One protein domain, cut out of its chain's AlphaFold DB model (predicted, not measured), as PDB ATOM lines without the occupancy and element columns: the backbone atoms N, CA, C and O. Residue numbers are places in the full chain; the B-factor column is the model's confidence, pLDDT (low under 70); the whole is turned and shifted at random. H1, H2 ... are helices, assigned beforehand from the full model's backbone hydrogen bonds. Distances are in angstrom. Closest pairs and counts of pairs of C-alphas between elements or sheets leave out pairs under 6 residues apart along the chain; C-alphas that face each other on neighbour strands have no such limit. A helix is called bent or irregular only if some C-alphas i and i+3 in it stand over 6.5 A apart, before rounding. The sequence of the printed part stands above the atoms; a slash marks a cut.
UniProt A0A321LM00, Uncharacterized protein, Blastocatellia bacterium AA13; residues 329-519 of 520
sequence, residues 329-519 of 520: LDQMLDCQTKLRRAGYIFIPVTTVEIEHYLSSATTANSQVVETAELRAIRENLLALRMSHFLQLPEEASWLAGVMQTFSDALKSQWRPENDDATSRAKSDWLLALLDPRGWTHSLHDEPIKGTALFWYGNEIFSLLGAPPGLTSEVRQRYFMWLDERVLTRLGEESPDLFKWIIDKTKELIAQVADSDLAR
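This is residues 329 to 519 of the 520 residues of an uncharacterized protein of Blastocatellia bacterium AA13 (UniProt A0A321LM00). The longest helix, H9, sticks out as an arm with its residues 506 to 517 from one end of a loosely joined up-and-down bundle of H4, H5, H7 and H8, while H1, H2 and H3 cluster at the opposite end. H2 packs on H4, H1 packs on H3, and the short H6 packs beside H7. The printed part has 191 residues, with nine named helices, H1 to H9 in chain order, and no named strand; its class is all helix. It is compact, with a radius of gyration of the C-alphas of 17.9 A and spans of 54 by 46 by 36 A.

Find C-alpha 495 at (10.365, -52.308, -32.609); from there H9, residues 495 to 517, runs 33.2 A to C-alpha 517 at (37.671, -36.732, -22.025). Before it come H8, residues 472 to 493, 30.1 A long with a kink of 31 degrees near residue 482, and H7, residues 448 to 464, 24.8 A. H6 is residues 436 to 442, H5 residues 420 to 433 and H4 residues 396 to 412, 24.1 A long. H3 is residues 372 to 385, H2 residues 351 to 360, and H1, residues 329 to 341, begins at C-alpha 329, (2.494, -8.446, -36.198). H6 is irregular, with C-alphas 438 and 441 7.7 A apart; H8 is only just irregular, with C-alphas 485 and 488 6.7 A apart.

Start at H9, where residues 497 to 498 touch H8 in a hairpin, closest at the C-alphas of Phe 498 and Gly 491, 5.4 A. H9 touches H7 with residues 497 to 501 alone, closest at C-alphas 501 and 461, 6.6 A. H7 and H6 form a hairpin, closest at C-alphas 452 and 437, 5.3 A. H7 and H4 only just touch, with 3 pairs of C-alphas within 8 A, closest at C-alphas 463 and 407, 7.2 A. H4 and H5 form a hairpin at a shallow tilt of 9 degrees, closest at C-alphas 410 and 427, 5.1 A. Further on, H4 touches H2 at C-alphas 405 and 351, 5.4 A; H2 touches H3 at C-alphas 357 and 374, 6.7 A; and H3 touches H1 at C-alphas 373 and 337, 5.8 A, each the closest pair. Every O i to N i+4 pair is within hydrogen-bond range in H1, H2, H3, H4, H7 and H9, against 9 of 10 in H5, 16 of 18 in H8 and 0 of 3 in H6, which has 3 of 4 O i to N i+3 pairs within range.

Look to Ala 342 and Leu 517 for the two C-alphas farthest apart, 56.1 A. The printed part has no cut, and its one long link joins H2 to H3. Residues 444 to 450 and 515 to 519 have pLDDT under 70.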
ATOM      1  N   LEU A 329       2.362  -6.986 -36.171       94.94
ATOM      2  CA  LEU A 329       2.494  -8.446 -36.198       94.94
ATOM      3  C   LEU A 329       1.133  -9.107 -36.457       94.94
ATOM      4  O   LEU A 329       1.026  -9.925 -37.361       94.94
ATOM      5  N   ASP A 330       0.091  -8.689 -35.737       95.50
ATOM      6  CA  ASP A 330      -1.260  -9.246 -35.885       95.50
ATOM      7  C   ASP A 330      -1.806  -9.061 -37.309       95.50
ATOM      8  O   ASP A 330      -2.390  -9.981 -37.872       95.50
ATOM      9  N   GLN A 331      -1.563  -7.902 -37.935       96.56
ATOM     10  CA  GLN A 331      -1.958  -7.656 -39.327       96.56
ATOM     11  C   GLN A 331      -1.208  -8.566 -40.309       96.56
ATOM     12  O   GLN A 331      -1.810  -9.089 -41.248       96.56
ATOM     13  N   MET A 332       0.095  -8.775 -40.098       96.19
ATOM     14  CA  MET A 332       0.898  -9.687 -40.914       96.19
ATOM     15  C   MET A 332       0.395 -11.133 -40.784       96.19
ATOM     16  O   MET A 332       0.209 -11.813 -41.794       96.19
ATOM     17  N   LEU A 333       0.151 -11.593 -39.554       96.50
ATOM     18  CA  LEU A 333      -0.310 -12.952 -39.284       96.50
ATOM     19  C   LEU A 333      -1.751 -13.185 -39.781       96.50
ATOM     20  O   LEU A 333      -2.037 -14.249 -40.331       96.50
ATOM     21  N   ASP A 334      -2.638 -12.187 -39.691       96.56
ATOM     22  CA  ASP A 334      -3.982 -12.238 -40.289       96.56
ATOM     23  C   ASP A 334      -3.910 -12.381 -41.817       96.56
ATOM     24  O   ASP A 334      -4.612 -13.211 -42.402       96.56
ATOM     25  N   CYS A 335      -3.003 -11.653 -42.478       97.38
ATOM     26  CA  CYS A 335      -2.776 -11.805 -43.916       97.38
ATOM     27  C   CYS A 335      -2.324 -13.228 -44.273       97.38
ATOM     28  O   CYS A 335      -2.875 -13.833 -45.192       97.38
ATOM     29  N   GLN A 336      -1.376 -13.805 -43.529       96.75
ATOM     30  CA  GLN A 336      -0.931 -15.187 -43.749       96.75
ATOM     31  C   GLN A 336      -2.075 -16.194 -43.554       96.75
ATOM     32  O   GLN A 336      -2.267 -17.084 -44.387       96.75
ATOM     33  N   THR A 337      -2.893 -16.025 -42.511       97.38
ATOM     34  CA  THR A 337      -4.096 -16.841 -42.284       97.38
ATOM     35  C   THR A 337      -5.089 -16.720 -43.444       97.38
ATOM     36  O   THR A 337      -5.594 -17.737 -43.928       97.38
ATOM     37  N   LYS A 338      -5.360 -15.502 -43.932       97.06
ATOM     38  CA  LYS A 338      -6.246 -15.257 -45.084       97.06
ATOM     39  C   LYS A 338      -5.759 -15.957 -46.347       97.06
ATOM     40  O   LYS A 338      -6.582 -16.540 -47.053       97.06
ATOM     41  N   LEU A 339      -4.453 -15.935 -46.615       97.00
ATOM     42  CA  LEU A 339      -3.869 -16.646 -47.753       97.00
ATOM     43  C   LEU A 339      -4.024 -18.168 -47.601       97.00
ATOM     44  O   LEU A 339      -4.496 -18.824 -48.529       97.00
ATOM     45  N   ARG A 340      -3.733 -18.736 -46.419       96.94
ATOM     46  CA  ARG A 340      -3.908 -20.183 -46.165       96.94
ATOM     47  C   ARG A 340      -5.353 -20.631 -46.367       96.94
ATOM     48  O   ARG A 340      -5.591 -21.654 -47.006       96.94
ATOM     49  N   ARG A 341      -6.316 -19.847 -45.871       96.12
ATOM     50  CA  ARG A 341      -7.757 -20.110 -46.036       96.12
ATOM     51  C   ARG A 341      -8.232 -19.971 -47.482       96.12
ATOM     52  O   ARG A 341      -9.189 -20.638 -47.856       96.12
ATOM     53  N   ALA A 342      -7.567 -19.139 -48.282       93.19
ATOM     54  CA  ALA A 342      -7.815 -19.016 -49.718       93.19
ATOM     55  C   ALA A 342      -7.156 -20.128 -50.555       93.19
ATOM     56  O   ALA A 342      -7.320 -20.144 -51.771       93.19
ATOM     57  N   GLY A 343      -6.423 -21.057 -49.931       93.62
ATOM     58  CA  GLY A 343      -5.790 -22.178 -50.626       93.62
ATOM     59  C   GLY A 343      -4.424 -21.860 -51.231       93.62
ATOM     60  O   GLY A 343      -3.908 -22.673 -51.995       93.62
ATOM     61  N   TYR A 344      -3.808 -20.725 -50.882       94.38
ATOM     62  CA  TYR A 344      -2.405 -20.486 -51.221       94.38
ATOM     63  C   TYR A 344      -1.538 -21.534 -50.524       94.38
ATOM     64  O   TYR A 344      -1.724 -21.839 -49.344       94.38
ATOM     65  N   ILE A 345      -0.593 -22.090 -51.268       92.38
ATOM     66  CA  ILE A 345       0.274 -23.177 -50.820       92.38
ATOM     67  C   ILE A 345       1.695 -22.676 -50.568       92.38
ATOM     68  O   ILE A 345       2.071 -21.601 -51.024       92.38
ATOM     69  N   PHE A 346       2.482 -23.463 -49.831       91.62
ATOM     70  CA  PHE A 346       3.865 -23.145 -49.455       91.62
ATOM     71  C   PHE A 346       4.047 -21.854 -48.649       91.62
ATOM     72  O   PHE A 346       5.154 -21.331 -48.554       91.62
ATOM     73  N   ILE A 347       2.990 -21.372 -47.990       93.50
ATOM     74  CA  ILE A 347       3.112 -20.283 -47.018       93.50
ATOM     75  C   ILE A 347       3.957 -20.799 -45.848       93.50
ATOM     76  O   ILE A 347       3.562 -21.789 -45.223       93.50
ATOM     77  N   PRO A 348       5.106 -20.173 -45.538       90.81
ATOM     78  CA  PRO A 348       5.941 -20.595 -44.426       90.81
ATOM     79  C   PRO A 348       5.163 -20.569 -43.111       90.81
ATOM     80  O   PRO A 348       4.292 -19.725 -42.898       90.81
ATOM     81  N   VAL A 349       5.490 -21.500 -42.224       94.06
ATOM     82  CA  VAL A 349       5.053 -21.478 -40.828       94.06
ATOM     83  C   VAL A 349       6.267 -21.074 -40.010       94.06
ATOM     84  O   VAL A 349       7.356 -21.591 -40.251       94.06
ATOM     85  N   THR A 350       6.106 -20.134 -39.080       92.56
ATOM     86  CA  THR A 350       7.220 -19.653 -38.244       92.56
ATOM     87  C   THR A 350       6.974 -19.944 -36.771       92.56
ATOM     88  O   THR A 350       5.829 -19.999 -36.324       92.56
ATOM     89  N   THR A 351       8.045 -20.086 -35.988       92.38
ATOM     90  CA  THR A 351       7.927 -20.331 -34.542       92.38
ATOM     91  C   THR A 351       7.194 -19.187 -33.849       92.38
ATOM     92  O   THR A 351       6.326 -19.438 -33.020       92.38
ATOM     93  N   VAL A 352       7.457 -17.939 -34.257       91.88
ATOM     94  CA  VAL A 352       6.771 -16.743 -33.734       91.88
ATOM     95  C   VAL A 352       5.262 -16.829 -33.955       91.88
ATOM     96  O   VAL A 352       4.492 -16.558 -33.039       91.88
ATOM     97  N   GLU A 353       4.834 -17.226 -35.152       95.38
ATOM     98  CA  GLU A 353       3.418 -17.390 -35.487       95.38
ATOM     99  C   GLU A 353       2.754 -18.486 -34.644       95.38
ATOM    100  O   GLU A 353       1.705 -18.263 -34.038       95.38
ATOM    101  N   ILE A 354       3.373 -19.668 -34.585       96.44
ATOM    102  CA  ILE A 354       2.827 -20.804 -33.837       96.44
ATOM    103  C   ILE A 354       2.745 -20.486 -32.348       96.44
ATOM    104  O   ILE A 354       1.722 -20.753 -31.721       96.44
ATOM    105  N   GLU A 355       3.786 -19.886 -31.776       93.44
ATOM    106  CA  GLU A 355       3.792 -19.482 -30.373       93.44
ATOM    107  C   GLU A 355       2.751 -18.408 -30.079       93.44
ATOM    108  O   GLU A 355       2.056 -18.509 -29.066       93.44
ATOM    109  N   HIS A 356       2.600 -17.421 -30.968       94.56
ATOM    110  CA  HIS A 356       1.583 -16.384 -30.841       94.56
ATOM    111  C   HIS A 356       0.186 -17.013 -30.736       94.56
ATOM    112  O   HIS A 356      -0.501 -16.824 -29.728       94.56
ATOM    113  N   TYR A 357      -0.200 -17.862 -31.691       95.56
ATOM    114  CA  TYR A 357      -1.530 -18.470 -31.680       95.56
ATOM    115  C   TYR A 357      -1.714 -19.514 -30.574       95.56
ATOM    116  O   TYR A 357      -2.727 -19.480 -29.871       95.56
ATOM    117  N   LEU A 358      -0.729 -20.384 -30.328       94.44
ATOM    118  CA  LEU A 358      -0.804 -21.362 -29.238       94.44
ATOM    119  C   LEU A 358      -0.851 -20.704 -27.863       94.44
ATOM    120  O   LEU A 358      -1.446 -21.274 -26.950       94.44
ATOM    121  N   SER A 359      -0.233 -19.538 -27.667       91.00
ATOM    122  CA  SER A 359      -0.310 -18.824 -26.386       91.00
ATOM    123  C   SER A 359      -1.736 -18.364 -26.068       91.00
ATOM    124  O   SER A 359      -2.149 -18.447 -24.913       91.00
ATOM    125  N   SER A 360      -2.493 -17.968 -27.095       89.56
ATOM    126  CA  SER A 360      -3.884 -17.514 -26.986       89.56
ATOM    127  C   SER A 360      -4.913 -18.652 -26.962       89.56
ATOM    128  O   SER A 360      -6.032 -18.468 -26.486       89.56
ATOM    129  N   ALA A 361      -4.540 -19.837 -27.454       93.00
ATOM    130  CA  ALA A 361      -5.438 -20.977 -27.561       93.00
ATOM    131  C   ALA A 361      -5.759 -21.599 -26.193       93.00
ATOM    132  O   ALA A 361      -4.871 -21.924 -25.397       93.00
ATOM    133  N   THR A 362      -7.049 -21.825 -25.949       92.69
ATOM    134  CA  THR A 362      -7.537 -22.507 -24.747       92.69
ATOM    135  C   THR A 362      -7.389 -24.018 -24.865       92.69
ATOM    136  O   THR A 362      -7.518 -24.586 -25.951       92.69
ATOM    137  N   THR A 363      -7.199 -24.688 -23.733       90.50
ATOM    138  CA  THR A 363      -7.218 -26.148 -23.642       90.50
ATOM    139  C   THR A 363      -8.527 -26.616 -23.001       90.50
ATOM    140  O   THR A 363      -8.982 -26.062 -22.003       90.50
ATOM    141  N   ALA A 364      -9.161 -27.629 -23.590       87.56
ATOM    142  CA  ALA A 364     -10.371 -28.258 -23.066       87.56
ATOM    143  C   ALA A 364     -10.269 -29.774 -23.251       87.56
ATOM    144  O   ALA A 364      -9.828 -30.240 -24.299       87.56
ATOM    145  N   ASN A 365     -10.657 -30.554 -22.237       85.06
ATOM    146  CA  ASN A 365     -10.571 -32.023 -22.262       85.06
ATOM    147  C   ASN A 365      -9.178 -32.549 -22.676       85.06
ATOM    148  O   ASN A 365      -9.071 -33.496 -23.452       85.06
ATOM    149  N   SER A 366      -8.112 -31.908 -22.183       85.06
ATOM    150  CA  SER A 366      -6.713 -32.229 -22.520       85.06
ATOM    151  C   SER A 366      -6.352 -32.081 -24.005       85.06
ATOM    152  O   SER A 366      -5.367 -32.654 -24.460       85.06
ATOM    153  N   GLN A 367      -7.123 -31.303 -24.767       91.62
ATOM    154  CA  GLN A 367      -6.857 -30.986 -26.168       91.62
ATOM    155  C   GLN A 367      -6.824 -29.474 -26.383       91.62
ATOM    156  O   GLN A 367      -7.461 -28.709 -25.655       91.62
ATOM    157  N   VAL A 368      -6.074 -29.038 -27.393       94.56
ATOM    158  CA  VAL A 368      -6.118 -27.649 -27.859       94.56
ATOM    159  C   VAL A 368      -7.446 -27.418 -28.569       94.56
ATOM    160  O   VAL A 368      -7.795 -28.148 -29.495       94.56
ATOM    161  N   VAL A 369      -8.178 -26.387 -28.153       95.50
ATOM    162  CA  VAL A 369      -9.309 -25.875 -28.928       95.50
ATOM    163  C   VAL A 369      -8.727 -24.990 -30.023       95.50
ATOM    164  O   VAL A 369      -8.211 -23.910 -29.740       95.50
ATOM    165  N   GLU A 370      -8.755 -25.477 -31.264       95.56
ATOM    166  CA  GLU A 370      -8.193 -24.744 -32.399       95.56
ATOM    167  C   GLU A 370      -8.896 -23.398 -32.585       95.56
ATOM    168  O   GLU A 370     -10.118 -23.327 -32.735       95.56
ATOM    169  N   THR A 371      -8.101 -22.330 -32.637       95.75
ATOM    170  CA  THR A 371      -8.550 -21.052 -33.187       95.75
ATOM    171  C   THR A 371      -8.644 -21.154 -34.715       95.75
ATOM    172  O   THR A 371      -8.180 -22.128 -35.321       95.75
ATOM    173  N   ALA A 372      -9.240 -20.153 -35.371       96.00
ATOM    174  CA  ALA A 372      -9.358 -20.144 -36.830       96.00
ATOM    175  C   ALA A 372      -7.984 -20.182 -37.529       96.00
ATOM    176  O   ALA A 372      -7.850 -20.755 -38.608       96.00
ATOM    177  N   GLU A 373      -6.965 -19.610 -36.895       97.12
ATOM    178  CA  GLU A 373      -5.601 -19.478 -37.393       97.12
ATOM    179  C   GLU A 373      -4.826 -20.796 -37.264       97.12
ATOM    180  O   GLU A 373      -4.263 -21.275 -38.250       97.12
ATOM    181  N   LEU A 374      -4.881 -21.455 -36.097       97.44
ATOM    182  CA  LEU A 374      -4.302 -22.796 -35.911       97.44
ATOM    183  C   LEU A 374      -4.952 -23.816 -36.849       97.44
ATOM    184  O   LEU A 374      -4.263 -24.621 -37.485       97.44
ATOM    185  N   ARG A 375      -6.279 -23.736 -36.992       97.38
ATOM    186  CA  ARG A 375      -7.030 -24.549 -37.946       97.38
ATOM    187  C   ARG A 375      -6.574 -24.297 -39.383       97.38
ATOM    188  O   ARG A 375      -6.370 -25.261 -40.116       97.38
ATOM    189  N   ALA A 376      -6.376 -23.038 -39.780       97.62
ATOM    190  CA  ALA A 376      -5.910 -22.690 -41.122       97.62
ATOM    191  C   ALA A 376      -4.511 -23.251 -41.420       97.62
ATOM    192  O   ALA A 376      -4.284 -23.746 -42.521       97.62
ATOM    193  N   ILE A 377      -3.589 -23.225 -40.449       97.12
ATOM    194  CA  ILE A 377      -2.260 -23.840 -40.587       97.12
ATOM    195  C   ILE A 377      -2.391 -25.353 -40.798       97.12
ATOM    196  O   ILE A 377      -1.856 -25.888 -41.772       97.12
ATOM    197  N   ARG A 378      -3.149 -26.040 -39.932       96.50
ATOM    198  CA  ARG A 378      -3.359 -27.490 -40.042       96.50
ATOM    199  C   ARG A 378      -4.014 -27.870 -41.370       96.50
ATOM    200  O   ARG A 378      -3.529 -28.771 -42.049       96.50
ATOM    201  N   GLU A 379      -5.120 -27.229 -41.737       96.75
ATOM    202  CA  GLU A 379      -5.872 -27.567 -42.952       96.75
ATOM    203  C   GLU A 379      -5.064 -27.291 -44.224       96.75
ATOM    204  O   GLU A 379      -5.105 -28.107 -45.143       96.75
ATOM    205  N   ASN A 380      -4.268 -26.217 -44.262       96.25
ATOM    206  CA  ASN A 380      -3.395 -25.917 -45.398       96.25
ATOM    207  C   ASN A 380      -2.304 -26.985 -45.594       96.25
ATOM    208  O   ASN A 380      -2.089 -27.457 -46.711       96.25
ATOM    209  N   LEU A 381      -1.674 -27.437 -44.505       94.44
ATOM    210  CA  LEU A 381      -0.690 -28.520 -44.555       94.44
ATOM    211  C   LEU A 381      -1.316 -29.860 -44.940       94.44
ATOM    212  O   LEU A 381      -0.736 -30.605 -45.728       94.44
ATOM    213  N   LEU A 382      -2.507 -30.173 -44.423       93.62
ATOM    214  CA  LEU A 382      -3.231 -31.384 -44.809       93.62
ATOM    215  C   LEU A 382      -3.635 -31.350 -46.287       93.62
ATOM    216  O   LEU A 382      -3.480 -32.358 -46.970       93.62
ATOM    217  N   ALA A 383      -4.099 -30.207 -46.798       93.62
ATOM    218  CA  ALA A 383      -4.413 -30.045 -48.215       93.62
ATOM    219  C   ALA A 383      -3.178 -30.300 -49.091       93.62
ATOM    220  O   ALA A 383      -3.264 -31.037 -50.072       93.62
ATOM    221  N   LEU A 384      -2.014 -29.780 -48.690       92.31
ATOM    222  CA  LEU A 384      -0.740 -30.066 -49.350       92.31
ATOM    223  C   LEU A 384      -0.382 -31.557 -49.306       92.31
ATOM    224  O   LEU A 384      -0.050 -32.124 -50.347       92.31
ATOM    225  N   ARG A 385      -0.523 -32.214 -48.147       90.88
ATOM    226  CA  ARG A 385      -0.295 -33.664 -47.990       90.88
ATOM    227  C   ARG A 385      -1.216 -34.515 -48.856       90.88
ATOM    228  O   ARG A 385      -0.810 -35.575 -49.305       90.88
ATOM    229  N   MET A 386      -2.447 -34.074 -49.090       90.69
ATOM    230  CA  MET A 386      -3.414 -34.781 -49.939       90.69
ATOM    231  C   MET A 386      -3.250 -34.462 -51.433       90.69
ATOM    232  O   MET A 386      -4.033 -34.942 -52.250       90.69
ATOM    233  N   SER A 387      -2.254 -33.654 -51.799       89.56
ATOM    234  CA  SER A 387      -2.009 -33.201 -53.168       89.56
ATOM    235  C   SER A 387      -0.681 -33.723 -53.727       89.56
ATOM    236  O   SER A 387       0.139 -34.299 -53.011       89.56
ATOM    237  N   HIS A 388      -0.447 -33.443 -55.011       86.88
ATOM    238  CA  HIS A 388       0.829 -33.669 -55.699       86.88
ATOM    239  C   HIS A 388       1.626 -32.367 -55.909       86.88
ATOM    240  O   HIS A 388       2.440 -32.282 -56.825       86.88
ATOM    241  N   PHE A 389       1.360 -31.320 -55.114       89.38
ATOM    242  CA  PHE A 389       2.018 -30.021 -55.299       89.38
ATOM    243  C   PHE A 389       3.462 -29.977 -54.787       89.38
ATOM    244  O   PHE A 389       4.261 -29.224 -55.349       89.38
ATOM    245  N   LEU A 390       3.782 -30.742 -53.738       89.94
ATOM    246  CA  LEU A 390       5.138 -30.862 -53.200       89.94
ATOM    247  C   LEU A 390       6.001 -31.704 -54.147       89.94
ATOM    248  O   LEU A 390       5.683 -32.863 -54.401       89.94
ATOM    249  N   GLN A 391       7.098 -31.128 -54.631       86.06
ATOM    250  CA  GLN A 391       8.065 -31.756 -55.523       86.06
ATOM    251  C   GLN A 391       9.423 -31.826 -54.819       86.06
ATOM    252  O   GLN A 391      10.104 -30.829 -54.572       86.06
ATOM    253  N   LEU A 392       9.842 -33.037 -54.463       85.25
ATOM    254  CA  LEU A 392      11.162 -33.265 -53.883       85.25
ATOM    255  C   LEU A 392      12.171 -33.589 -54.998       85.25
ATOM    256  O   LEU A 392      11.833 -34.358 -55.898       85.25
ATOM    257  N   PRO A 393      13.401 -33.028 -54.956       84.75
ATOM    258  CA  PRO A 393      14.008 -32.279 -53.844       84.75
ATOM    259  C   PRO A 393      13.806 -30.749 -53.874       84.75
ATOM    260  O   PRO A 393      14.315 -30.075 -52.980       84.75
ATOM    261  N   GLU A 394      13.098 -30.187 -54.861       83.12
ATOM    262  CA  GLU A 394      12.989 -28.730 -55.075       83.12
ATOM    263  C   GLU A 394      12.441 -27.978 -53.845       83.12
ATOM    264  O   GLU A 394      12.993 -26.950 -53.455       83.12
ATOM    265  N   GLU A 395      11.436 -28.532 -53.158       88.12
ATOM    266  CA  GLU A 395      10.864 -27.947 -51.932       88.12
ATOM    267  C   GLU A 395      11.341 -28.592 -50.623       88.12
ATOM    268  O   GLU A 395      10.725 -28.406 -49.567       88.12
ATOM    269  N   ALA A 396      12.450 -29.335 -50.645       86.69
ATOM    270  CA  ALA A 396      12.963 -29.990 -49.441       86.69
ATOM    271  C   ALA A 396      13.267 -28.985 -48.313       86.69
ATOM    272  O   ALA A 396      13.004 -29.268 -47.145       86.69
ATOM    273  N   SER A 397      13.772 -27.795 -48.659       88.31
ATOM    274  CA  SER A 397      14.075 -26.727 -47.697       88.31
ATOM    275  C   SER A 397      12.825 -26.191 -47.000       88.31
ATOM    276  O   SER A 397      12.846 -25.975 -45.788       88.31
ATOM    277  N   TRP A 398      11.726 -26.019 -47.739       91.06
ATOM    278  CA  TRP A 398      10.449 -25.588 -47.180       91.06
ATOM    279  C   TRP A 398       9.896 -26.637 -46.213       91.06
ATOM    280  O   TRP A 398       9.569 -26.303 -45.075       91.06
ATOM    281  N   LEU A 399       9.855 -27.911 -46.628       91.06
ATOM    282  CA  LEU A 399       9.328 -28.986 -45.784       91.06
ATOM    283  C   LEU A 399      10.159 -29.148 -44.505       91.06
ATOM    284  O   LEU A 399       9.597 -29.216 -43.414       91.06
ATOM    285  N   ALA A 400      11.489 -29.154 -44.630       88.94
ATOM    286  CA  ALA A 400      12.388 -29.218 -43.484       88.94
ATOM    287  C   ALA A 400      12.191 -28.023 -42.536       88.94
ATOM    288  O   ALA A 400      12.148 -28.209 -41.324       88.94
ATOM    289  N   GLY A 401      12.008 -26.811 -43.073       92.06
ATOM    290  CA  GLY A 401      11.734 -25.614 -42.275       92.06
ATOM    291  C   GLY A 401      10.416 -25.688 -41.497       92.06
ATOM    292  O   GLY A 401      10.368 -25.289 -40.332       92.06
ATOM    293  N   VAL A 402       9.362 -26.246 -42.100       93.31
ATOM    294  CA  VAL A 402       8.072 -26.474 -41.427       93.31
ATOM    295  C   VAL A 402       8.211 -27.504 -40.303       93.31
ATOM    296  O   VAL A 402       7.754 -27.246 -39.190       93.31
ATOM    297  N   MET A 403       8.876 -28.637 -40.558       91.75
ATOM    298  CA  MET A 403       9.097 -29.672 -39.535       91.75
ATOM    299  C   MET A 403       9.931 -29.140 -38.370       91.75
ATOM    300  O   MET A 403       9.531 -29.258 -37.214       91.75
ATOM    301  N   GLN A 404      11.025 -28.437 -38.671       91.75
ATOM    302  CA  GLN A 404      11.856 -27.803 -37.654       91.75
ATOM    303  C   GLN A 404      11.053 -26.802 -36.810       91.75
ATOM    304  O   GLN A 404      11.137 -26.827 -35.585       91.75
ATOM    305  N   THR A 405      10.216 -25.978 -37.447       95.00
ATOM    306  CA  THR A 405       9.365 -25.004 -36.750       95.00
ATOM    307  C   THR A 405       8.421 -25.672 -35.755       95.00
ATOM    308  O   THR A 405       8.283 -25.200 -34.626       95.00
ATOM    309  N   PHE A 406       7.775 -26.775 -36.138       94.94
ATOM    310  CA  PHE A 406       6.895 -27.497 -35.223       94.94
ATOM    311  C   PHE A 406       7.659 -28.194 -34.099       94.94
ATOM    312  O   PHE A 406       7.183 -28.186 -32.965       94.94
ATOM    313  N   SER A 407       8.842 -28.744 -34.381       93.56
ATOM    314  CA  SER A 407       9.707 -29.366 -33.373       93.56
ATOM    315  C   SER A 407      10.164 -28.335 -32.334       93.56
ATOM    316  O   SER A 407      10.045 -28.558 -31.126       93.56
ATOM    317  N   ASP A 408      10.580 -27.151 -32.789       92.88
ATOM    318  CA  ASP A 408      10.989 -26.041 -31.924       92.88
ATOM    319  C   ASP A 408       9.814 -25.483 -31.114       92.88
ATOM    320  O   ASP A 408       9.931 -25.290 -29.902       92.88
ATOM    321  N   ALA A 409       8.655 -25.289 -31.750       94.44
ATOM    322  CA  ALA A 409       7.448 -24.842 -31.065       94.44
ATOM    323  C   ALA A 409       6.960 -25.862 -30.027       94.44
ATOM    324  O   ALA A 409       6.443 -25.473 -28.982       94.44
ATOM    325  N   LEU A 410       7.127 -27.163 -30.285       95.12
ATOM    326  CA  LEU A 410       6.755 -28.229 -29.354       95.12
ATOM    327  C   LEU A 410       7.640 -28.157 -28.121       95.12
ATOM    328  O   LEU A 410       7.152 -28.100 -26.991       95.12
ATOM    329  N   LYS A 411       8.947 -28.072 -28.350       93.12
ATOM    330  CA  LYS A 411       9.955 -27.881 -27.311       93.12
ATOM    331  C   LYS A 411       9.689 -26.628 -26.473       93.12
ATOM    332  O   LYS A 411       9.820 -26.691 -25.251       93.12
ATOM    333  N   SER A 412       9.230 -25.531 -27.078       92.50
ATOM    334  CA  SER A 412       8.942 -24.278 -26.364       92.50
ATOM    335  C   SER A 412       7.666 -24.296 -25.504       92.50
ATOM    336  O   SER A 412       7.470 -23.404 -24.668       92.50
ATOM    337  N   GLN A 413       6.822 -25.334 -25.623       93.44
ATOM    338  CA  GLN A 413       5.668 -25.525 -24.731       93.44
ATOM    339  C   GLN A 413       6.063 -26.016 -23.333       93.44
ATOM    340  O   GLN A 413       5.263 -25.906 -22.396       93.44
ATOM    341  N   TRP A 414       7.277 -26.540 -23.171       93.50
ATOM    342  CA  TRP A 414       7.786 -27.073 -21.911       93.50
ATOM    343  C   TRP A 414       8.559 -26.002 -21.158       93.50
ATOM    344  O   TRP A 414       9.781 -25.928 -21.218       93.50
ATOM    345  N   ARG A 415       7.824 -25.160 -20.434       90.62
ATOM    346  CA  ARG A 415       8.372 -24.048 -19.650       90.62
ATOM    347  C   ARG A 415       7.703 -23.946 -18.276       90.62
ATOM    348  O   ARG A 415       6.606 -24.490 -18.111       90.62
ATOM    349  N   PRO A 416       8.338 -23.303 -17.282       87.81
ATOM    350  CA  PRO A 416       7.799 -23.215 -15.923       87.81
ATOM    351  C   PRO A 416       6.405 -22.578 -15.840       87.81
ATOM    352  O   PRO A 416       5.622 -22.948 -14.972       87.81
ATOM    353  N   GLU A 417       6.087 -21.654 -16.748       89.44
ATOM    354  CA  GLU A 417       4.823 -20.909 -16.769       89.44
ATOM    355  C   GLU A 417       3.633 -21.766 -17.214       89.44
ATOM    356  O   GLU A 417       2.488 -21.427 -16.920       89.44
ATOM    357  N   ASN A 418       3.892 -22.872 -17.919       89.88
ATOM    358  CA  ASN A 418       2.857 -23.777 -18.399       89.88
ATOM    359  C   ASN A 418       2.675 -24.952 -17.419       89.88
ATOM    360  O   ASN A 418       3.623 -25.680 -17.081       89.88
ATOM    361  N   ASP A 419       1.429 -25.178 -17.001       91.44
ATOM    362  CA  ASP A 419       1.055 -26.391 -16.278       91.44
ATOM    363  C   ASP A 419       1.205 -27.641 -17.169       91.44
ATOM    364  O   ASP A 419       1.281 -27.557 -18.397       91.44
ATOM    365  N   ASP A 420       1.285 -28.817 -16.543       92.25
ATOM    366  CA  ASP A 420       1.561 -30.073 -17.251       92.25
ATOM    367  C   ASP A 420       0.475 -30.435 -18.271       92.25
ATOM    368  O   ASP A 420       0.789 -30.858 -19.382       92.25
ATOM    369  N   ALA A 421      -0.800 -30.218 -17.936       92.81
ATOM    370  CA  ALA A 421      -1.906 -30.543 -18.829       92.81
ATOM    371  C   ALA A 421      -1.880 -29.658 -20.083       92.81
ATOM    372  O   ALA A 421      -2.060 -30.153 -21.197       92.81
ATOM    373  N   THR A 422      -1.589 -28.367 -19.916       93.38
ATOM    374  CA  THR A 422      -1.446 -27.413 -21.016       93.38
ATOM    375  C   THR A 422      -0.243 -27.742 -21.900       93.38
ATOM    376  O   THR A 422      -0.385 -27.777 -23.125       93.38
ATOM    377  N   SER A 423       0.927 -28.029 -21.312       94.56
ATOM    378  CA  SER A 423       2.123 -28.432 -22.068       94.56
ATOM    379  C   SER A 423       1.880 -29.705 -22.878       94.56
ATOM    380  O   SER A 423       2.213 -29.741 -24.065       94.56
ATOM    381  N   ARG A 424       1.238 -30.718 -22.283       95.69
ATOM    382  CA  ARG A 424       0.880 -31.972 -22.962       95.69
ATOM    383  C   ARG A 424      -0.103 -31.743 -24.105       95.69
ATOM    384  O   ARG A 424       0.166 -32.186 -25.214       95.69
ATOM    385  N   ALA A 425      -1.195 -31.013 -23.868       95.69
ATOM    386  CA  ALA A 425      -2.218 -30.760 -24.885       95.69
ATOM    387  C   ALA A 425      -1.643 -30.046 -26.122       95.69
ATOM    388  O   ALA A 425      -1.906 -30.456 -27.253       95.69
ATOM    389  N   LYS A 426      -0.828 -29.001 -25.918       95.81
ATOM    390  CA  LYS A 426      -0.195 -28.252 -27.018       95.81
ATOM    391  C   LYS A 426       0.871 -29.074 -27.741       95.81
ATOM    392  O   LYS A 426       0.931 -29.040 -28.967       95.81
ATOM    393  N   SER A 427       1.666 -29.846 -26.998       95.56
ATOM    394  CA  SER A 427       2.679 -30.733 -27.588       95.56
ATOM    395  C   SER A 427       2.048 -31.857 -28.405       95.56
ATOM    396  O   SER A 427       2.531 -32.157 -29.488       95.56
ATOM    397  N   ASP A 428       0.940 -32.434 -27.937       95.38
ATOM    398  CA  ASP A 428       0.191 -33.461 -28.666       95.38
ATOM    399  C   ASP A 428      -0.386 -32.926 -29.986       95.38
ATOM    400  O   ASP A 428      -0.346 -33.622 -31.001       95.38
ATOM    401  N   TRP A 429      -0.892 -31.686 -29.993       96.12
ATOM    402  CA  TRP A 429      -1.373 -31.038 -31.218       96.12
ATOM    403  C   TRP A 429      -0.241 -30.837 -32.238       96.12
ATOM    404  O   TRP A 429      -0.406 -31.171 -33.410       96.12
ATOM    405  N   LEU A 430       0.929 -30.364 -31.792       95.81
ATOM    406  CA  LEU A 430       2.107 -30.178 -32.650       95.81
ATOM    407  C   LEU A 430       2.681 -31.508 -33.152       95.81
ATOM    408  O   LEU A 430       3.013 -31.633 -34.329       95.81
ATOM    409  N   LEU A 431       2.736 -32.523 -32.287       93.88
ATOM    410  CA  LEU A 431       3.209 -33.864 -32.631       93.88
ATOM    411  C   LEU A 431       2.386 -34.483 -33.770       93.88
ATOM    412  O   LEU A 431       2.945 -35.136 -34.646       93.88
ATOM    413  N   ALA A 432       1.072 -34.239 -33.806       92.25
ATOM    414  CA  ALA A 432       0.209 -34.722 -34.884       92.25
ATOM    415  C   ALA A 432       0.547 -34.113 -36.262       92.25
ATOM    416  O   ALA A 432       0.268 -34.728 -37.295       92.25
ATOM    417  N   LEU A 433       1.153 -32.919 -36.296       92.12
ATOM    418  CA  LEU A 433       1.580 -32.239 -37.523       92.12
ATOM    419  C   LEU A 433       2.999 -32.627 -37.960       92.12
ATOM    420  O   LEU A 433       3.318 -32.507 -39.142       92.12
ATOM    421  N   LEU A 434       3.816 -33.121 -37.026       90.06
ATOM    422  CA  LEU A 434       5.221 -33.474 -37.228       90.06
ATOM    423  C   LEU A 434       5.455 -34.800 -37.955       90.06
ATOM    424  O   LEU A 434       6.591 -35.086 -38.307       90.06
ATOM    425  N   ASP A 435       4.430 -35.625 -38.188       86.31
ATOM    426  CA  ASP A 435       4.623 -36.951 -38.787       86.31
ATOM    427  C   ASP A 435       5.077 -36.863 -40.265       86.31
ATOM    428  O   ASP A 435       4.252 -36.594 -41.155       86.31
ATOM    429  N   PRO A 436       6.360 -37.150 -40.576       84.06
ATOM    430  CA  PRO A 436       6.895 -36.998 -41.920       84.06
ATOM    431  C   PRO A 436       6.411 -38.110 -42.862       84.06
ATOM    432  O   PRO A 436       6.477 -37.963 -44.083       84.06
ATOM    433  N   ARG A 437       5.867 -39.217 -42.330       83.69
ATOM    434  CA  ARG A 437       5.368 -40.351 -43.132       83.69
ATOM    435  C   ARG A 437       4.210 -39.934 -44.040       83.69
ATOM    436  O   ARG A 437       3.997 -40.527 -45.098       83.69
ATOM    437  N   GLY A 438       3.506 -38.870 -43.658       85.38
ATOM    438  CA  GLY A 438       2.437 -38.249 -44.430       85.38
ATOM    439  C   GLY A 438       2.845 -37.581 -45.743       85.38
ATOM    440  O   GLY A 438       1.956 -37.123 -46.453       85.38
ATOM    441  N   TRP A 439       4.144 -37.505 -46.040       87.44
ATOM    442  CA  TRP A 439       4.703 -36.866 -47.240       87.44
ATOM    443  C   TRP A 439       5.372 -37.860 -48.194       87.44
ATOM    444  O   TRP A 439       5.941 -37.481 -49.215       87.44
ATOM    445  N   THR A 440       5.317 -39.149 -47.868       83.75
ATOM    446  CA  THR A 440       6.064 -40.206 -48.563       83.75
ATOM    447  C   THR A 440       5.637 -40.415 -50.012       83.75
ATOM    448  O   THR A 440       6.444 -40.855 -50.824       83.75
ATOM    449  N   HIS A 441       4.409 -40.034 -50.368       83.31
ATOM    450  CA  HIS A 441       3.919 -40.030 -51.749       83.31
ATOM    451  C   HIS A 441       4.613 -38.996 -52.646       83.31
ATOM    452  O   HIS A 441       4.485 -39.082 -53.862       83.31
ATOM    453  N   SER A 442       5.325 -38.024 -52.065       83.88
ATOM    454  CA  SER A 442       6.094 -37.005 -52.798       83.88
ATOM    455  C   SER A 442       7.530 -37.455 -53.120       83.88
ATOM    456  O   SER A 442       8.287 -36.714 -53.744       83.88
ATOM    457  N   LEU A 443       7.929 -38.659 -52.690       77.38
ATOM    458  CA  LEU A 443       9.221 -39.266 -53.012       77.38
ATOM    459  C   LEU A 443       9.082 -40.069 -54.312       77.38
ATOM    460  O   LEU A 443       8.495 -41.149 -54.314       77.38
ATOM    461  N   HIS A 444       9.603 -39.542 -55.422       64.19
ATOM    462  CA  HIS A 444       9.415 -40.154 -56.742       64.19
ATOM    463  C   HIS A 444      10.356 -41.342 -57.043       64.19
ATOM    464  O   HIS A 444       9.968 -42.198 -57.832       64.19
ATOM    465  N   ASP A 445      11.519 -41.457 -56.377       60.78
ATOM    466  CA  ASP A 445      12.601 -42.372 -56.810       60.78
ATOM    467  C   ASP A 445      13.272 -43.226 -55.706       60.78
ATOM    468  O   ASP A 445      14.162 -44.027 -55.997       60.78
ATOM    469  N   GLU A 446      12.870 -43.110 -54.437       59.06
ATOM    470  CA  GLU A 446      13.478 -43.881 -53.336       59.06
ATOM    471  C   GLU A 446      12.616 -45.083 -52.913       59.06
ATOM    472  O   GLU A 446      11.396 -45.061 -53.094       59.06
ATOM    473  N   PRO A 447      13.193 -46.149 -52.313       61.03
ATOM    474  CA  PRO A 447      12.403 -47.199 -51.677       61.03
ATOM    475  C   PRO A 447      11.570 -46.597 -50.532       61.03
ATOM    476  O   PRO A 447      12.011 -46.525 -49.386       61.03
ATOM    477  N   ILE A 448      10.335 -46.205 -50.866       60.16
ATOM    478  CA  ILE A 448       9.413 -45.365 -50.082       60.16
ATOM    479  C   ILE A 448       9.339 -45.789 -48.609       60.16
ATOM    480  O   ILE A 448       9.339 -44.948 -47.713       60.16
ATOM    481  N   LYS A 449       9.333 -47.100 -48.331       60.38
ATOM    482  CA  LYS A 449       9.252 -47.632 -46.960       60.38
ATOM    483  C   LYS A 449      10.507 -47.367 -46.119       60.38
ATOM    484  O   LYS A 449      10.374 -47.088 -44.932       60.38
ATOM    485  N   GLY A 450      11.702 -47.459 -46.704       66.06
ATOM    486  CA  GLY A 450      12.963 -47.254 -45.981       66.06
ATOM    487  C   GLY A 450      13.187 -45.785 -45.629       66.06
ATOM    488  O   GLY A 450      13.493 -45.458 -44.484       66.06
ATOM    489  N   THR A 451      12.942 -44.896 -46.591       70.00
ATOM    490  CA  THR A 451      13.100 -43.445 -46.425       70.00
ATOM    491  C   THR A 451      12.091 -42.870 -45.437       70.00
ATOM    492  O   THR A 451      12.468 -42.094 -44.564       70.00
ATOM    493  N   ALA A 452      10.827 -43.308 -45.503       71.56
ATOM    494  CA  ALA A 452       9.781 -42.894 -44.567       71.56
ATOM    495  C   ALA A 452      10.146 -43.182 -43.105       71.56
ATOM    496  O   ALA A 452      10.003 -42.324 -42.234       71.56
ATOM    497  N   LEU A 453      10.620 -44.405 -42.843       73.31
ATOM    498  CA  LEU A 453      11.022 -44.840 -41.508       73.31
ATOM    499  C   LEU A 453      12.272 -44.097 -41.035       73.31
ATOM    500  O   LEU A 453      12.345 -43.726 -39.867       73.31
ATOM    501  N   PHE A 454      13.222 -43.833 -41.933       77.62
ATOM    502  CA  PHE A 454      14.415 -43.050 -41.620       77.62
ATOM    503  C   PHE A 454      14.082 -41.590 -41.278       77.62
ATOM    504  O   PHE A 454      14.573 -41.068 -40.280       77.62
ATOM    505  N   TRP A 455      13.210 -40.937 -42.054       81.25
ATOM    506  CA  TRP A 455      12.757 -39.567 -41.785       81.25
ATOM    507  C   TRP A 455      12.023 -39.476 -40.447       81.25
ATOM    508  O   TRP A 455      12.335 -38.612 -39.634       81.25
ATOM    509  N   TYR A 456      11.107 -40.409 -40.185       85.56
ATOM    510  CA  TYR A 456      10.401 -40.480 -38.907       85.56
ATOM    511  C   TYR A 456      11.350 -40.750 -37.732       85.56
ATOM    512  O   TYR A 456      11.243 -40.106 -36.691       85.56
ATOM    513  N   GLY A 457      12.325 -41.644 -37.913       86.38
ATOM    514  CA  GLY A 457      13.369 -41.909 -36.927       86.38
ATOM    515  C   GLY A 457      14.189 -40.672 -36.576       86.38
ATOM    516  O   GLY A 457      14.408 -40.411 -35.396       86.38
ATOM    517  N   ASN A 458      14.607 -39.894 -37.578       85.06
ATOM    518  CA  ASN A 458      15.343 -38.645 -37.362       85.06
ATOM    519  C   ASN A 458      14.494 -37.590 -36.648       85.06
ATOM    520  O   ASN A 458      15.012 -36.898 -35.773       85.06
ATOM    521  N   GLU A 459      13.205 -37.492 -36.975       88.88
ATOM    522  CA  GLU A 459      12.301 -36.557 -36.302       88.88
ATOM    523  C   GLU A 459      12.159 -36.902 -34.814       88.88
ATOM    524  O   GLU A 459      12.382 -36.046 -33.959       88.88
ATOM    525  N   ILE A 460      11.915 -38.174 -34.474       89.50
ATOM    526  CA  ILE A 460      11.871 -38.623 -33.070       89.50
ATOM    527  C   ILE A 460      13.221 -38.414 -32.385       89.50
ATOM    528  O   ILE A 460      13.273 -37.960 -31.241       89.50
ATOM    529  N   PHE A 461      14.321 -38.725 -33.073       87.38
ATOM    530  CA  PHE A 461      15.659 -38.508 -32.540       87.38
ATOM    531  C   PHE A 461      15.896 -37.029 -32.207       87.38
ATOM    532  O   PHE A 461      16.475 -36.721 -31.166       87.38
ATOM    533  N   SER A 462      15.373 -36.107 -33.022       87.19
ATOM    534  CA  SER A 462      15.430 -34.670 -32.744       87.19
ATOM    535  C   SER A 462      14.722 -34.300 -31.432       87.19
ATOM    536  O   SER A 462      15.205 -33.432 -30.698       87.19
ATOM    537  N   LEU A 463      13.625 -34.984 -31.086       91.00
ATOM    538  CA  LEU A 463      12.860 -34.760 -29.855       91.00
ATOM    539  C   LEU A 463      13.569 -35.308 -28.605       91.00
ATOM    540  O   LEU A 463      13.326 -34.819 -27.504       91.00
ATOM    541  N   LEU A 464      14.497 -36.257 -28.726       89.62
ATOM    542  CA  LEU A 464      15.274 -36.731 -27.569       89.62
ATOM    543  C   LEU A 464      16.170 -35.634 -26.970       89.62
ATOM    544  O   LEU A 464      16.489 -35.667 -25.778       89.62
ATOM    545  N   GLY A 465      16.553 -34.639 -27.774       84.50
ATOM    546  CA  GLY A 465      17.246 -33.445 -27.303       84.50
ATOM    547  C   GLY A 465      16.301 -32.519 -26.540       84.50
ATOM    548  O   GLY A 465      15.572 -31.738 -27.158       84.50
ATOM    549  N   ALA A 466      16.337 -32.580 -25.206       81.19
ATOM    550  CA  ALA A 466      15.581 -31.658 -24.361       81.19
ATOM    551  C   ALA A 466      15.987 -30.194 -24.622       81.19
ATOM    552  O   ALA A 466      17.169 -29.920 -24.858       81.19
ATOM    553  N   PRO A 467      15.040 -29.242 -24.527       80.94
ATOM    554  CA  PRO A 467      15.346 -27.823 -24.643       80.94
ATOM    555  C   PRO A 467      16.460 -27.398 -23.664       80.94
ATOM    556  O   PRO A 467      16.487 -27.853 -22.511       80.94
ATOM    557  N   PRO A 468      17.394 -26.526 -24.081       78.12
ATOM    558  CA  PRO A 468      18.408 -26.003 -23.176       78.12
ATOM    559  C   PRO A 468      17.760 -25.126 -22.094       78.12
ATOM    560  O   PRO A 468      16.754 -24.464 -22.328       78.12
ATOM    561  N   GLY A 469      18.346 -25.104 -20.895       80.75
ATOM    562  CA  GLY A 469      17.906 -24.207 -19.817       80.75
ATOM    563  C   GLY A 469      16.657 -24.642 -19.037       80.75
ATOM    564  O   GLY A 469      16.221 -23.904 -18.159       80.75
ATOM    565  N   LEU A 470      16.101 -25.835 -19.292       86.88
ATOM    566  CA  LEU A 470      14.998 -26.366 -18.481       86.88
ATOM    567  C   LEU A 470      15.426 -26.666 -17.042       86.88
ATOM    568  O   LEU A 470      16.482 -27.272 -16.821       86.88
ATOM    569  N   THR A 471      14.548 -26.341 -16.085       89.19
ATOM    570  CA  THR A 471      14.669 -26.831 -14.705       89.19
ATOM    571  C   THR A 471      14.516 -28.351 -14.666       89.19
ATOM    572  O   THR A 471      13.945 -28.961 -15.579       89.19
ATOM    573  N   SER A 472      15.018 -28.978 -13.603       89.25
ATOM    574  CA  SER A 472      14.938 -30.429 -13.420       89.25
ATOM    575  C   SER A 472      13.494 -30.940 -13.469       89.25
ATOM    576  O   SER A 472      13.230 -31.961 -14.098       89.25
ATOM    577  N   GLU A 473      12.552 -30.200 -12.880       91.62
ATOM    578  CA  GLU A 473      11.132 -30.558 -12.841       91.62
ATOM    579  C   GLU A 473      10.500 -30.500 -14.236       91.62
ATOM    580  O   GLU A 473       9.826 -31.439 -14.655       91.62
ATOM    581  N   VAL A 474      10.731 -29.419 -14.991       92.25
ATOM    582  CA  VAL A 474      10.191 -29.278 -16.357       92.25
ATOM    583  C   VAL A 474      10.794 -30.333 -17.282       92.25
ATOM    584  O   VAL A 474      10.076 -30.943 -18.072       92.25
ATOM    585  N   ARG A 475      12.096 -30.602 -17.143       92.81
ATOM    586  CA  ARG A 475      12.792 -31.648 -17.896       92.81
ATOM    587  C   ARG A 475      12.206 -33.032 -17.621       92.81
ATOM    588  O   ARG A 475      12.018 -33.800 -18.558       92.81
ATOM    589  N   GLN A 476      11.899 -33.346 -16.363       93.62
ATOM    590  CA  GLN A 476      11.265 -34.613 -16.007       93.62
ATOM    591  C   GLN A 476       9.874 -34.737 -16.641       93.62
ATOM    592  O   GLN A 476       9.589 -35.762 -17.254       93.62
ATOM    593  N   ARG A 477       9.041 -33.688 -16.560       94.56
ATOM    594  CA  ARG A 477       7.713 -33.671 -17.200       94.56
ATOM    595  C   ARG A 477       7.800 -33.892 -18.716       94.56
ATOM    596  O   ARG A 477       7.066 -34.721 -19.247       94.56
ATOM    597  N   TYR A 478       8.743 -33.221 -19.384       95.25
ATOM    598  CA  TYR A 478       9.000 -33.387 -20.819       95.25
ATOM    599  C   TYR A 478       9.326 -34.835 -21.188       95.25
ATOM    600  O   TYR A 478       8.686 -35.412 -22.064       95.25
ATOM    601  N   PHE A 479      10.301 -35.442 -20.504       95.00
ATOM    602  CA  PHE A 479      10.702 -36.815 -20.806       95.00
ATOM    603  C   PHE A 479       9.626 -37.839 -20.449       95.00
ATOM    604  O   PHE A 479       9.492 -38.818 -21.171       95.00
ATOM    605  N   MET A 480       8.823 -37.605 -19.403       95.44
ATOM    606  CA  MET A 480       7.657 -38.447 -19.112       95.44
ATOM    607  C   MET A 480       6.629 -38.396 -20.244       95.44
ATOM    608  O   MET A 480       6.157 -39.436 -20.692       95.44
ATOM    609  N   TRP A 481       6.305 -37.202 -20.748       95.69
ATOM    610  CA  TRP A 481       5.417 -37.073 -21.903       95.69
ATOM    611  C   TRP A 481       6.002 -37.744 -23.152       95.69
ATOM    612  O   TRP A 481       5.289 -38.481 -23.830       95.69
ATOM    613  N   LEU A 482       7.292 -37.535 -23.437       94.88
ATOM    614  CA  LEU A 482       7.962 -38.122 -24.599       94.88
ATOM    615  C   LEU A 482       7.959 -39.657 -24.531       94.88
ATOM    616  O   LEU A 482       7.698 -40.323 -25.534       94.88
ATOM    617  N   ASP A 483       8.199 -40.217 -23.346       93.94
ATOM    618  CA  ASP A 483       8.168 -41.657 -23.107       93.94
ATOM    619  C   ASP A 483       6.765 -42.246 -23.319       93.94
ATOM    620  O   ASP A 483       6.586 -43.178 -24.105       93.94
ATOM    621  N   GLU A 484       5.747 -41.648 -22.698       93.56
ATOM    622  CA  GLU A 484       4.355 -42.112 -22.770       93.56
ATOM    623  C   GLU A 484       3.745 -41.960 -24.174       93.56
ATOM    624  O   GLU A 484       2.967 -42.807 -24.622       93.56
ATOM    625  N   ARG A 485       4.041 -40.854 -24.870       91.81
ATOM    626  CA  ARG A 485       3.358 -40.480 -26.121       91.81
ATOM    627  C   ARG A 485       4.102 -40.896 -27.374       91.81
ATOM    628  O   ARG A 485       3.445 -41.158 -28.379       91.81
ATOM    629  N   VAL A 486       5.431 -40.964 -27.322       91.56
ATOM    630  CA  VAL A 486       6.265 -41.247 -28.496       91.56
ATOM    631  C   VAL A 486       6.979 -42.583 -28.341       91.56
ATOM    632  O   VAL A 486       6.754 -43.479 -29.150       91.56
ATOM    633  N   LEU A 487       7.810 -42.756 -27.308       91.69
ATOM    634  CA  LEU A 487       8.726 -43.902 -27.225       91.69
ATOM    635  C   LEU A 487       8.017 -45.230 -26.946       91.69
ATOM    636  O   LEU A 487       8.294 -46.211 -27.635       91.69
ATOM    637  N   THR A 488       7.076 -45.259 -25.998       91.88
ATOM    638  CA  THR A 488       6.307 -46.473 -25.666       91.88
ATOM    639  C   THR A 488       5.531 -46.965 -26.887       91.88
ATOM    640  O   THR A 488       5.652 -48.124 -27.278       91.88
ATOM    641  N   ARG A 489       4.818 -46.056 -27.564       89.06
ATOM    642  CA  ARG A 489       4.078 -46.370 -28.796       89.06
ATOM    643  C   ARG A 489       4.996 -46.817 -29.924       89.06
ATOM    644  O   ARG A 489       4.678 -47.771 -30.622       89.06
ATOM    645  N   LEU A 490       6.151 -46.170 -30.091       88.31
ATOM    646  CA  LEU A 490       7.128 -46.568 -31.101       88.31
ATOM    647  C   LEU A 490       7.654 -47.986 -30.853       88.31
ATOM    648  O   LEU A 490       7.811 -48.750 -31.804       88.31
ATOM    649  N   GLY A 491       7.910 -48.344 -29.593       87.50
ATOM    650  CA  GLY A 491       8.325 -49.691 -29.208       87.50
ATOM    651  C   GLY A 491       7.280 -50.760 -29.540       87.50
ATOM    652  O   GLY A 491       7.655 -51.869 -29.914       87.50
ATOM    653  N   GLU A 492       5.991 -50.422 -29.457       89.31
ATOM    654  CA  GLU A 492       4.874 -51.309 -29.804       89.31
ATOM    655  C   GLU A 492       4.631 -51.392 -31.323       89.31
ATOM    656  O   GLU A 492       4.475 -52.483 -31.870       89.31
ATOM    657  N   GLU A 493       4.615 -50.250 -32.016       87.12
ATOM    658  CA  GLU A 493       4.264 -50.150 -33.440       87.12
ATOM    659  C   GLU A 493       5.434 -50.474 -34.382       87.12
ATOM    660  O   GLU A 493       5.226 -50.917 -35.513       87.12
ATOM    661  N   SER A 494       6.676 -50.193 -33.979       86.19
ATOM    662  CA  SER A 494       7.872 -50.332 -34.825       86.19
ATOM    663  C   SER A 494       9.136 -50.659 -34.004       86.19
ATOM    664  O   SER A 494      10.041 -49.820 -33.895       86.19
ATOM    665  N   PRO A 495       9.257 -51.898 -33.480       88.25
ATOM    666  CA  PRO A 495      10.365 -52.308 -32.609       88.25
ATOM    667  C   PRO A 495      11.763 -52.105 -33.214       88.25
ATOM    668  O   PRO A 495      12.701 -51.726 -32.512       88.25
ATOM    669  N   ASP A 496      11.912 -52.326 -34.525       87.12
ATOM    670  CA  ASP A 496      13.192 -52.161 -35.225       87.12
ATOM    671  C   ASP A 496      13.648 -50.696 -35.258       87.12
ATOM    672  O   ASP A 496      14.824 -50.403 -35.033       87.12
ATOM    673  N   LEU A 497      12.711 -49.767 -35.484       85.75
ATOM    674  CA  LEU A 497      12.996 -48.333 -35.469       85.75
ATOM    675  C   LEU A 497      13.339 -47.865 -34.053       85.75
ATOM    676  O   LEU A 497      14.306 -47.131 -33.866       85.75
ATOM    677  N   PHE A 498      12.606 -48.347 -33.046       89.12
ATOM    678  CA  PHE A 498      12.913 -48.076 -31.642       89.12
ATOM    679  C   PHE A 498      14.331 -48.533 -31.267       89.12
ATOM    680  O   PHE A 498      15.101 -47.774 -30.674       89.12
ATOM    681  N   LYS A 499      14.728 -49.741 -31.689       88.94
ATOM    682  CA  LYS A 499      16.091 -50.250 -31.490       88.94
ATOM    683  C   LYS A 499      17.140 -49.381 -32.190       88.94
ATOM    684  O   LYS A 499      18.158 -49.061 -31.581       88.94
ATOM    685  N   TRP A 500      16.883 -48.968 -33.431       88.31
ATOM    686  CA  TRP A 500      17.778 -48.075 -34.170       88.31
ATOM    687  C   TRP A 500      17.993 -46.738 -33.443       88.31
ATOM    688  O   TRP A 500      19.134 -46.291 -33.316       88.31
ATOM    689  N   ILE A 501      16.931 -46.139 -32.893       88.75
ATOM    690  CA  ILE A 501      17.020 -44.902 -32.098       88.75
ATOM    691  C   ILE A 501      17.866 -45.114 -30.835       88.75
ATOM    692  O   ILE A 501      18.708 -44.272 -30.510       88.75
ATOM    693  N   ILE A 502      17.687 -46.238 -30.132       88.69
ATOM    694  CA  ILE A 502      18.500 -46.583 -28.956       88.69
ATOM    695  C   ILE A 502      19.981 -46.675 -29.330       88.69
ATOM    696  O   ILE A 502      20.825 -46.103 -28.639       88.69
ATOM    697  N   ASP A 503      20.304 -47.386 -30.408       88.75
ATOM    698  CA  ASP A 503      21.689 -47.586 -30.828       88.75
ATOM    699  C   ASP A 503      22.332 -46.256 -31.263       88.75
ATOM    700  O   ASP A 503      23.437 -45.941 -30.817       88.75
ATOM    701  N   LYS A 504      21.599 -45.397 -31.985       86.25
ATOM    702  CA  LYS A 504      22.041 -44.028 -32.313       86.25
ATOM    703  C   LYS A 504      22.262 -43.150 -31.085       86.25
ATOM    704  O   LYS A 504      23.229 -42.392 -31.028       86.25
ATOM    705  N   THR A 505      21.398 -43.265 -30.083       85.62
ATOM    706  CA  THR A 505      21.531 -42.505 -28.833       85.62
ATOM    707  C   THR A 505      22.771 -42.945 -28.050       85.62
ATOM    708  O   THR A 505      23.504 -42.099 -27.541       85.62
ATOM    709  N   LYS A 506      23.064 -44.254 -27.999       87.81
ATOM    710  CA  LYS A 506      24.297 -44.780 -27.382       87.81
ATOM    711  C   LYS A 506      25.552 -44.275 -28.092       87.81
ATOM    712  O   LYS A 506      26.498 -43.883 -27.415       87.81
ATOM    713  N   GLU A 507      25.553 -44.271 -29.428       87.44
ATOM    714  CA  GLU A 507      26.655 -43.725 -30.233       87.44
ATOM    715  C   GLU A 507      26.909 -42.248 -29.901       87.44
ATOM    716  O   GLU A 507      28.053 -41.863 -29.670       87.44
ATOM    717  N   LEU A 508      25.850 -41.436 -29.812       84.06
ATOM    718  CA  LEU A 508      25.967 -40.017 -29.473       84.06
ATOM    719  C   LEU A 508      26.527 -39.808 -28.056       84.06
ATOM    720  O   LEU A 508      27.423 -38.990 -27.867       84.06
ATOM    721  N   ILE A 509      26.038 -40.557 -27.061       84.38
ATOM    722  CA  ILE A 509      26.531 -40.472 -25.676       84.38
ATOM    723  C   ILE A 509      28.016 -40.848 -25.603       84.38
ATOM    724  O   ILE A 509      28.782 -40.160 -24.929       84.38
ATOM    725  N   ALA A 510      28.429 -41.904 -26.311       85.62
ATOM    726  CA  ALA A 510      29.829 -42.312 -26.377       85.62
ATOM    727  C   ALA A 510      30.709 -41.216 -27.002       85.62
ATOM    728  O   ALA A 510      31.738 -40.865 -26.434       85.62
ATOM    729  N   GLN A 511      30.267 -40.604 -28.107       83.19
ATOM    730  CA  GLN A 511      30.985 -39.497 -28.753       83.19
ATOM    731  C   GLN A 511      31.131 -38.269 -27.846       83.19
ATOM    732  O   GLN A 511      32.195 -37.652 -27.817       83.19
ATOM    733  N   VAL A 512      30.081 -37.910 -27.098       80.62
ATOM    734  CA  VAL A 512      30.134 -36.786 -26.151       80.62
ATOM    735  C   VAL A 512      31.110 -37.090 -25.014       80.62
ATOM    736  O   VAL A 512      31.983 -36.266 -24.740       80.62
ATOM    737  N   ALA A 513      31.035 -38.287 -24.422       77.12
ATOM    738  CA  ALA A 513      31.954 -38.726 -23.371       77.12
ATOM    739  C   ALA A 513      33.424 -38.718 -23.833       77.12
ATOM    740  O   ALA A 513      34.283 -38.206 -23.116       77.12
ATOM    741  N   ASP A 514      33.710 -39.207 -25.042       77.88
ATOM    742  CA  ASP A 514      35.060 -39.186 -25.620       77.88
ATOM    743  C   ASP A 514      35.547 -37.751 -25.901       77.88
ATOM    744  O   ASP A 514      36.726 -37.440 -25.719       77.88
ATOM    745  N   SER A 515      34.648 -36.846 -26.307       69.75
ATOM    746  CA  SER A 515      34.981 -35.440 -26.575       69.75
ATOM    747  C   SER A 515      35.245 -34.613 -25.310       69.75
ATOM    748  O   SER A 515      36.099 -33.724 -25.336       69.75
ATOM    749  N   ASP A 516      34.563 -34.925 -24.205       61.34
ATOM    750  CA  ASP A 516      34.801 -34.305 -22.898       61.34
ATOM    751  C   ASP A 516      36.100 -34.827 -22.271       61.34
ATOM    752  O   ASP A 516      36.879 -34.038 -21.738       61.34
ATOM    753  N   LEU A 517      36.397 -36.124 -22.432       56.16
ATOM    754  CA  LEU A 517      37.671 -36.732 -22.025       56.16
ATOM    755  C   LEU A 517      38.876 -36.204 -22.820       56.16
ATOM    756  O   LEU A 517      39.984 -36.176 -22.299       56.16
ATOM    757  N   ALA A 518      38.682 -35.780 -24.072       52.88
ATOM    758  CA  ALA A 518      39.729 -35.162 -24.891       52.88
ATOM    759  C   ALA A 518      39.952 -33.664 -24.588       52.88
ATOM    760  O   ALA A 518      40.929 -33.081 -25.062       52.88
ATOM    761  N   ARG A 519      39.034 -33.024 -23.847       48.25
ATOM    762  CA  ARG A 519      39.112 -31.611 -23.425       48.25
ATOM    763  C   ARG A 519      39.551 -31.431 -21.965       48.25
ATOM    764  O   ARG A 519      39.918 -30.311 -21.606       48.25
TER     765      ARG A 519